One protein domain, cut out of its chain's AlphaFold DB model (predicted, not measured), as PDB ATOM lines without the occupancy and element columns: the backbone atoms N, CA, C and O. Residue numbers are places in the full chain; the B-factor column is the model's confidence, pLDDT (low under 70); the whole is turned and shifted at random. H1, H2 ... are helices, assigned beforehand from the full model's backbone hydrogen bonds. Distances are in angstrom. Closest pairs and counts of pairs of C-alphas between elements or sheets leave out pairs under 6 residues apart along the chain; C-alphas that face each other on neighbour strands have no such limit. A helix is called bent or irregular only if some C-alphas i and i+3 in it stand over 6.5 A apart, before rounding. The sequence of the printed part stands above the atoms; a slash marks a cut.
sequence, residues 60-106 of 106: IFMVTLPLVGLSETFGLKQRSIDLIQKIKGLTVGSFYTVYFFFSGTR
ATOM      1  N   ILE A  60      22.721  15.745 -61.371       91.12
ATOM      2  CA  ILE A  60      22.583  16.741 -60.294       91.12
ATOM      3  C   ILE A  60      22.790  18.164 -60.824       91.12
ATOM      4  O   ILE A  60      22.068  19.064 -60.404       91.12
ATOM      5  N   PHE A  61      23.682  18.371 -61.797       87.81
ATOM      6  CA  PHE A  61      23.906  19.685 -62.404       87.81
ATOM      7  C   PHE A  61      22.627  20.286 -63.012       87.81
ATOM      8  O   PHE A  61      22.367  21.478 -62.828       87.81
ATOM      9  N   MET A  62      21.783  19.464 -63.654       88.88
ATOM     10  CA  MET A  62      20.488  19.910 -64.191       88.88
ATOM     11  C   MET A  62      19.521  20.391 -63.107       88.88
ATOM     12  O   MET A  62      18.663  21.214 -63.402       88.88
ATOM     13  N   VAL A  63      19.641  19.904 -61.870       91.94
ATOM     14  CA  VAL A  63      18.818  20.349 -60.733       91.94
ATOM     15  C   VAL A  63      19.461  21.545 -60.033       91.94
ATOM     16  O   VAL A  63      18.771  22.497 -59.672       91.94
ATOM     17  N   THR A  64      20.784  21.526 -59.862       93.12
ATOM     18  CA  THR A  64      21.533  22.586 -59.183       93.12
ATOM     19  C   THR A  64      21.411  23.919 -59.909       93.12
ATOM     20  O   THR A  64      21.216  24.930 -59.243       93.12
ATOM     21  N   LEU A  65      21.474  23.950 -61.244       93.75
ATOM     22  CA  LEU A  65      21.359  25.203 -61.999       93.75
ATOM     23  C   LEU A  65      20.019  25.935 -61.754       93.75
ATOM     24  O   LEU A  65      20.058  27.084 -61.305       93.75
ATOM     25  N   PRO A  66      18.837  25.312 -61.959       93.56
ATOM     26  CA  PRO A  66      17.553  25.913 -61.598       93.56
ATOM     27  C   PRO A  66      17.446  26.238 -60.113       93.56
ATOM     28  O   PRO A  66      16.928  27.290 -59.759       93.56
ATOM     29  N   LEU A  67      17.948  25.365 -59.236       94.94
ATOM     30  CA  LEU A  67      17.910  25.589 -57.792       94.94
ATOM     31  C   LEU A  67      18.672  26.862 -57.400       94.94
ATOM     32  O   LEU A  67      18.174  27.657 -56.600       94.94
ATOM     33  N   VAL A  68      19.856  27.077 -57.979       94.12
ATOM     34  CA  VAL A  68      20.650  28.295 -57.789       94.12
ATOM     35  C   VAL A  68      19.920  29.497 -58.382       94.12
ATOM     36  O   VAL A  68      19.764  30.493 -57.683       94.12
ATOM     37  N   GLY A  69      19.394  29.399 -59.606       93.56
ATOM     38  CA  GLY A  69      18.647  30.491 -60.243       93.56
ATOM     39  C   GLY A  69      17.392  30.908 -59.465       93.56
ATOM     40  O   GLY A  69      17.128  32.099 -59.295       93.56
ATOM     41  N   LEU A  70      16.646  29.944 -58.917       95.00
ATOM     42  CA  LEU A  70      15.510  30.200 -58.027       95.00
ATOM     43  C   LEU A  70      15.982  30.857 -56.729       95.00
ATOM     44  O   LEU A  70      15.460  31.889 -56.323       95.00
ATOM     45  N   SER A  71      17.021  30.312 -56.101       94.56
ATOM     46  CA  SER A  71      17.579  30.887 -54.875       94.56
ATOM     47  C   SER A  71      18.048  32.334 -55.083       94.56
ATOM     48  O   SER A  71      17.794  33.201 -54.250       94.56
ATOM     49  N   GLU A  72      18.689  32.642 -56.210       94.44
ATOM     50  CA  GLU A  72      19.103  34.008 -56.534       94.44
ATOM     51  C   GLU A  72      17.910  34.935 -56.810       94.44
ATOM     52  O   GLU A  72      17.890  36.054 -56.300       94.44
ATOM     53  N   THR A  73      16.888  34.474 -57.541       92.25
ATOM     54  CA  THR A  73      15.686  35.279 -57.841       92.25
ATOM     55  C   THR A  73      14.819  35.553 -56.611       92.25
ATOM     56  O   THR A  73      14.258  36.642 -56.503       92.25
ATOM     57  N   PHE A  74      14.773  34.644 -55.630       92.31
ATOM     58  CA  PHE A  74      14.147  34.889 -54.321       92.31
ATOM     59  C   PHE A  74      15.005  35.751 -53.373       92.31
ATOM     60  O   PHE A  74      14.636  35.954 -52.216       92.31
ATOM     61  N   GLY A  75      16.149  36.274 -53.831       90.31
ATOM     62  CA  GLY A  75      16.998  37.173 -53.046       90.31
ATOM     63  C   GLY A  75      17.768  36.476 -51.925       90.31
ATOM     64  O   GLY A  75      18.267  37.141 -51.012       90.31
ATOM     65  N   LEU A  76      17.900  35.143 -51.980       93.81
ATOM     66  CA  LEU A  76      18.638  34.364 -50.982       93.81
ATOM     67  C   LEU A  76      20.096  34.839 -50.909       93.81
ATOM     68  O   LEU A  76      20.646  34.989 -49.823       93.81
ATOM     69  N   LYS A  77      20.678  35.190 -52.063       91.06
ATOM     70  CA  LYS A  77      22.015  35.786 -52.179       91.06
ATOM     71  C   LYS A  77      22.134  37.108 -51.420       91.06
ATOM     72  O   LYS A  77      23.049  37.255 -50.613       91.06
ATOM     73  N   GLN A  78      21.211  38.049 -51.635       92.75
ATOM     74  CA  GLN A  78      21.182  39.318 -50.902       92.75
ATOM     75  C   GLN A  78      21.032  39.074 -49.398       92.75
ATOM     76  O   GLN A  78      21.796  39.622 -48.607       92.75
ATOM     77  N   ARG A  79      20.118  38.182 -48.997       91.75
ATOM     78  CA  ARG A  79      19.909  37.864 -47.583       91.75
ATOM     79  C   ARG A  79      21.149  37.247 -46.935       91.75
ATOM     80  O   ARG A  79      21.458  37.587 -45.795       91.75
ATOM     81  N   SER A  80      21.866  36.373 -47.639       90.94
ATOM     82  CA  SER A  80      23.139  35.816 -47.171       90.94
ATOM     83  C   SER A  80      24.193  36.905 -46.970       90.94
ATOM     84  O   SER A  80      24.860  36.902 -45.938       90.94
ATOM     85  N   ILE A  81      24.310  37.863 -47.896       90.19
ATOM     86  CA  ILE A  81      25.244  38.996 -47.766       90.19
ATOM     87  C   ILE A  81      24.898  39.843 -46.536       90.19
ATOM     88  O   ILE A  81      25.781  40.112 -45.721       90.19
ATOM     89  N   ASP A  82      23.625  40.195 -46.342       91.94
ATOM     90  CA  ASP A  82      23.177  40.978 -45.182       91.94
ATOM     91  C   ASP A  82      23.469  40.267 -43.853       91.94
ATOM     92  O   ASP A  82      23.856  40.894 -42.865       91.94
ATOM     93  N   LEU A  83      23.272  38.947 -43.805       88.69
ATOM     94  CA  LEU A  83      23.567  38.137 -42.622       88.69
ATOM     95  C   LEU A  83      25.066  38.109 -42.322       88.69
ATOM     96  O   LEU A  83      25.447  38.283 -41.167       88.69
ATOM     97  N   ILE A  84      25.908  37.957 -43.346       87.56
ATOM     98  CA  ILE A  84      27.367  38.004 -43.196       87.56
ATOM     99  C   ILE A  84      27.804  39.386 -42.692       87.56
ATOM    100  O   ILE A  84      28.588  39.474 -41.754       87.56
ATOM    101  N   GLN A  85      27.247  40.471 -43.241       86.25
ATOM    102  CA  GLN A  85      27.561  41.839 -42.811       86.25
ATOM    103  C   GLN A  85      27.126  42.145 -41.369       86.25
ATOM    104  O   GLN A  85      27.767  42.946 -40.685       86.25
ATOM    105  N   LYS A  86      26.050  41.513 -40.882       85.69
ATOM    106  CA  LYS A  86      25.603  41.641 -39.483       85.69
ATOM    107  C   LYS A  86      26.568  40.999 -38.490       85.69
ATOM    108  O   LYS A  86      26.605  41.429 -37.337       85.69
ATOM    109  N   ILE A  87      27.362  40.020 -38.919       83.44
ATOM    110  CA  ILE A  87      28.413  39.418 -38.098       83.44
ATOM    111  C   ILE A  87      29.614  40.377 -38.081       83.44
ATOM    112  O   ILE A  87      30.598  40.223 -38.800       83.44
ATOM    113  N   LYS A  88      29.518  41.428 -37.261       65.75
ATOM    114  CA  LYS A  88      30.611  42.380 -37.048       65.75
ATOM    115  C   LYS A  88      31.710  41.732 -36.203       65.75
ATOM    116  O   LYS A  88      31.437  41.229 -35.120       65.75
ATOM    117  N   GLY A  89      32.954  41.799 -36.677       67.50
ATOM    118  CA  GLY A  89      34.144  41.454 -35.885       67.50
ATOM    119  C   GLY A  89      34.790  40.099 -36.185       67.50
ATOM    120  O   GLY A  89      35.892  39.856 -35.701       67.50
ATOM    121  N   LEU A  90      34.189  39.248 -37.026       68.81
ATOM    122  CA  LEU A  90      34.890  38.079 -37.565       68.81
ATOM    123  C   LEU A  90      35.731  38.504 -38.767       68.81
ATOM    124  O   LEU A  90      35.243  38.636 -39.888       68.81
ATOM    125  N   THR A  91      37.018  38.736 -38.526       76.06
ATOM    126  CA  THR A  91      37.997  38.839 -39.609       76.06
ATOM    127  C   THR A  91      38.130  37.482 -40.299       76.06
ATOM    128  O   THR A  91      37.908  36.440 -39.678       76.06
ATOM    129  N   VAL A  92      38.536  37.478 -41.575       76.88
ATOM    130  CA  VAL A  92      38.791  36.238 -42.334       76.88
ATOM    131  C   VAL A  92      39.691  35.292 -41.524       76.88
ATOM    132  O   VAL A  92      39.382  34.113 -41.396       76.88
ATOM    133  N   GLY A  93      40.728  35.828 -40.867       79.75
ATOM    134  CA  GLY A  93      41.609  35.070 -39.973       79.75
ATOM    135  C   GLY A  93      40.900  34.453 -38.762       79.75
ATOM    136  O   GLY A  93      41.076  33.269 -38.504       79.75
ATOM    137  N   SER A  94      40.044  35.204 -38.056       78.62
ATOM    138  CA  SER A  94      39.282  34.663 -36.918       78.62
ATOM    139  C   SER A  94      38.303  33.564 -37.341       78.62
ATOM    140  O   SER A  94      38.090  32.615 -36.590       78.62
ATOM    141  N   PHE A  95      37.721  33.672 -38.538       82.69
ATOM    142  CA  PHE A  95      36.821  32.657 -39.084       82.69
ATOM    143  C   PHE A  95      37.568  31.352 -39.395       82.69
ATOM    144  O   PHE A  95      37.118  30.275 -39.008       82.69
ATOM    145  N   TYR A  96      38.749  31.448 -40.019       84.56
ATOM    146  CA  TYR A  96      39.614  30.291 -40.265       84.56
ATOM    147  C   TYR A  96      40.115  29.648 -38.970       84.56
ATOM    148  O   TYR A  96      40.115  28.423 -38.884       84.56
ATOM    149  N   THR A  97      40.479  30.430 -37.948       85.31
ATOM    150  CA  THR A  97      40.894  29.886 -36.644       85.31
ATOM    151  C   THR A  97      39.779  29.062 -36.001       85.31
ATOM    152  O   THR A  97      40.029  27.947 -35.553       85.31
ATOM    153  N   VAL A  98      38.537  29.560 -36.003       85.25
ATOM    154  CA  VAL A  98      37.374  28.817 -35.482       85.25
ATOM    155  C   VAL A  98      37.111  27.555 -36.304       85.25
ATOM    156  O   VAL A  98      36.874  26.490 -35.736       85.25
ATOM    157  N   TYR A  99      37.190  27.647 -37.633       84.62
ATOM    158  CA  TYR A  99      37.004  26.500 -38.517       84.62
ATOM    159  C   TYR A  99      38.058  25.409 -38.285       84.62
ATOM    160  O   TYR A  99      37.700  24.242 -38.131       84.62
ATOM    161  N   PHE A 100      39.343  25.768 -38.215       86.75
ATOM    162  CA  PHE A 100      40.428  24.821 -37.935       86.75
ATOM    163  C   PHE A 100      40.327  24.225 -36.534       86.75
ATOM    164  O   PHE A 100      40.587  23.040 -36.364       86.75
ATOM    165  N   PHE A 101      39.899  25.002 -35.543       88.56
ATOM    166  CA  PHE A 101      39.677  24.484 -34.196       88.56
ATOM    167  C   PHE A 101      38.560  23.428 -34.170       88.56
ATOM    168  O   PHE A 101      38.701  22.382 -33.542       88.56
ATOM    169  N   PHE A 102      37.469  23.660 -34.905       85.94
ATOM    170  CA  PHE A 102      36.341  22.727 -34.962       85.94
ATOM    171  C   PHE A 102      36.609  21.497 -35.851       85.94
ATOM    172  O   PHE A 102      36.165  20.396 -35.538       85.94
ATOM    173  N   SER A 103      37.341  21.668 -36.956       79.25
ATOM    174  CA  SER A 103      37.687  20.585 -37.894       79.25
ATOM    175  C   SER A 103      38.935  19.790 -37.496       79.25
ATOM    176  O   SER A 103      39.057  18.635 -37.888       79.25
ATOM    177  N   GLY A 104      39.832  20.369 -36.691       69.00
ATOM    178  CA  GLY A 104      41.113  19.788 -36.276       69.00
ATOM    179  C   GLY A 104      41.059  18.856 -35.062       69.00
ATOM    180  O   GLY A 104      42.108  18.486 -34.549       69.00
ATOM    181  N   THR A 105      39.867  18.467 -34.593       57.03
ATOM    182  CA  THR A 105      39.701  17.480 -33.503       57.03
ATOM    183  C   THR A 105      39.234  16.115 -34.032       57.03
ATOM    184  O   THR A 105      38.385  15.454 -33.429       57.03
ATOM    185  N   ARG A 106      39.759  15.700 -35.189       51.50
ATOM    186  CA  ARG A 106      39.658  14.336 -35.720       51.50
ATOM    187  C   ARG A 106      40.970  13.900 -36.343       51.50
ATOM    188  O   ARG A 106      41.540  14.711 -37.102       51.50
TER     189      ARG A 106
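AT A GLANCE: This is residues 60 to 106 of the 106 residues of the protein "Permease" of Streptococcus infantis SK1302 (UniProt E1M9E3). Three helices make an open, flat U: H1 is one arm, H2 is the base, and H3 is the other arm, running back so that the two ends of the printed part lie at the open side of the U. The middle between the arms H1 and H3 is empty, and no helix packs on another. The printed part has 47 residues with three named helices, in the order H1, H2, H3, and no named strand; its class is all helix. The whole is extended, with a radius of gyration of the C-alphas of 15.4 A, and the C-alphas span 36 by 29 by 11 A.

IN THESE COORDINATES: H1 holds residues 60 to 73, 14 residues, the longest helix by residues, and measures 19.9 A from its first to its last C-alpha. It begins at C-alpha 60 at (22.583, 16.741, -60.294) and ends at C-alpha 73 at (15.686, 35.279, -57.841). H2 holds residues 76 to 86 and measures 15.3 A from first to last C-alpha, beginning at C-alpha 76 at (18.638, 34.364, -50.982). H3 holds residues 92 to 103, measures 16.3 A from first to last C-alpha, and ends at C-alpha 103 at (37.687, 20.585, -37.894). No helix is bent.

HOW THE PARTS SIT: H1 and H2 are close but not clearly touching, with 1 pair of C-alphas within 8 A, those of Ser 71 and Lys 77, 7.1 A apart. Their lines stand at a steep tilt of 64 degrees, and they run the same way. The centres of H1 and H2 are 18.5 A apart. H2 and H3 are apart, though they follow each other in the chain. H1 and H3 are apart too. In H2 and H3 every O i to N i+4 pair is within hydrogen-bond range; in H1 9 of 10 are.

THE WHOLE: The two C-alphas farthest apart are those of Thr 73 and Arg 106, at 38.8 A, while the first and last printed C-alphas, those of Ile 60 and Arg 106, are 30.0 A apart. The printed part has no cut and ends at Arg 106, the chain's last residue. The links H1 to H2, of 2 residues, and H2 to H3, of 5 residues, are both tight. Long stretches stand free, among them residues 60 to 67, which belong to H1, and residues 78 to 89, of which 78 to 86 belong to H2. The mean pLDDT of the printed part is 85.3; residues 88 to 90 and 104 to 106 are under 70, where the model's confidence is low.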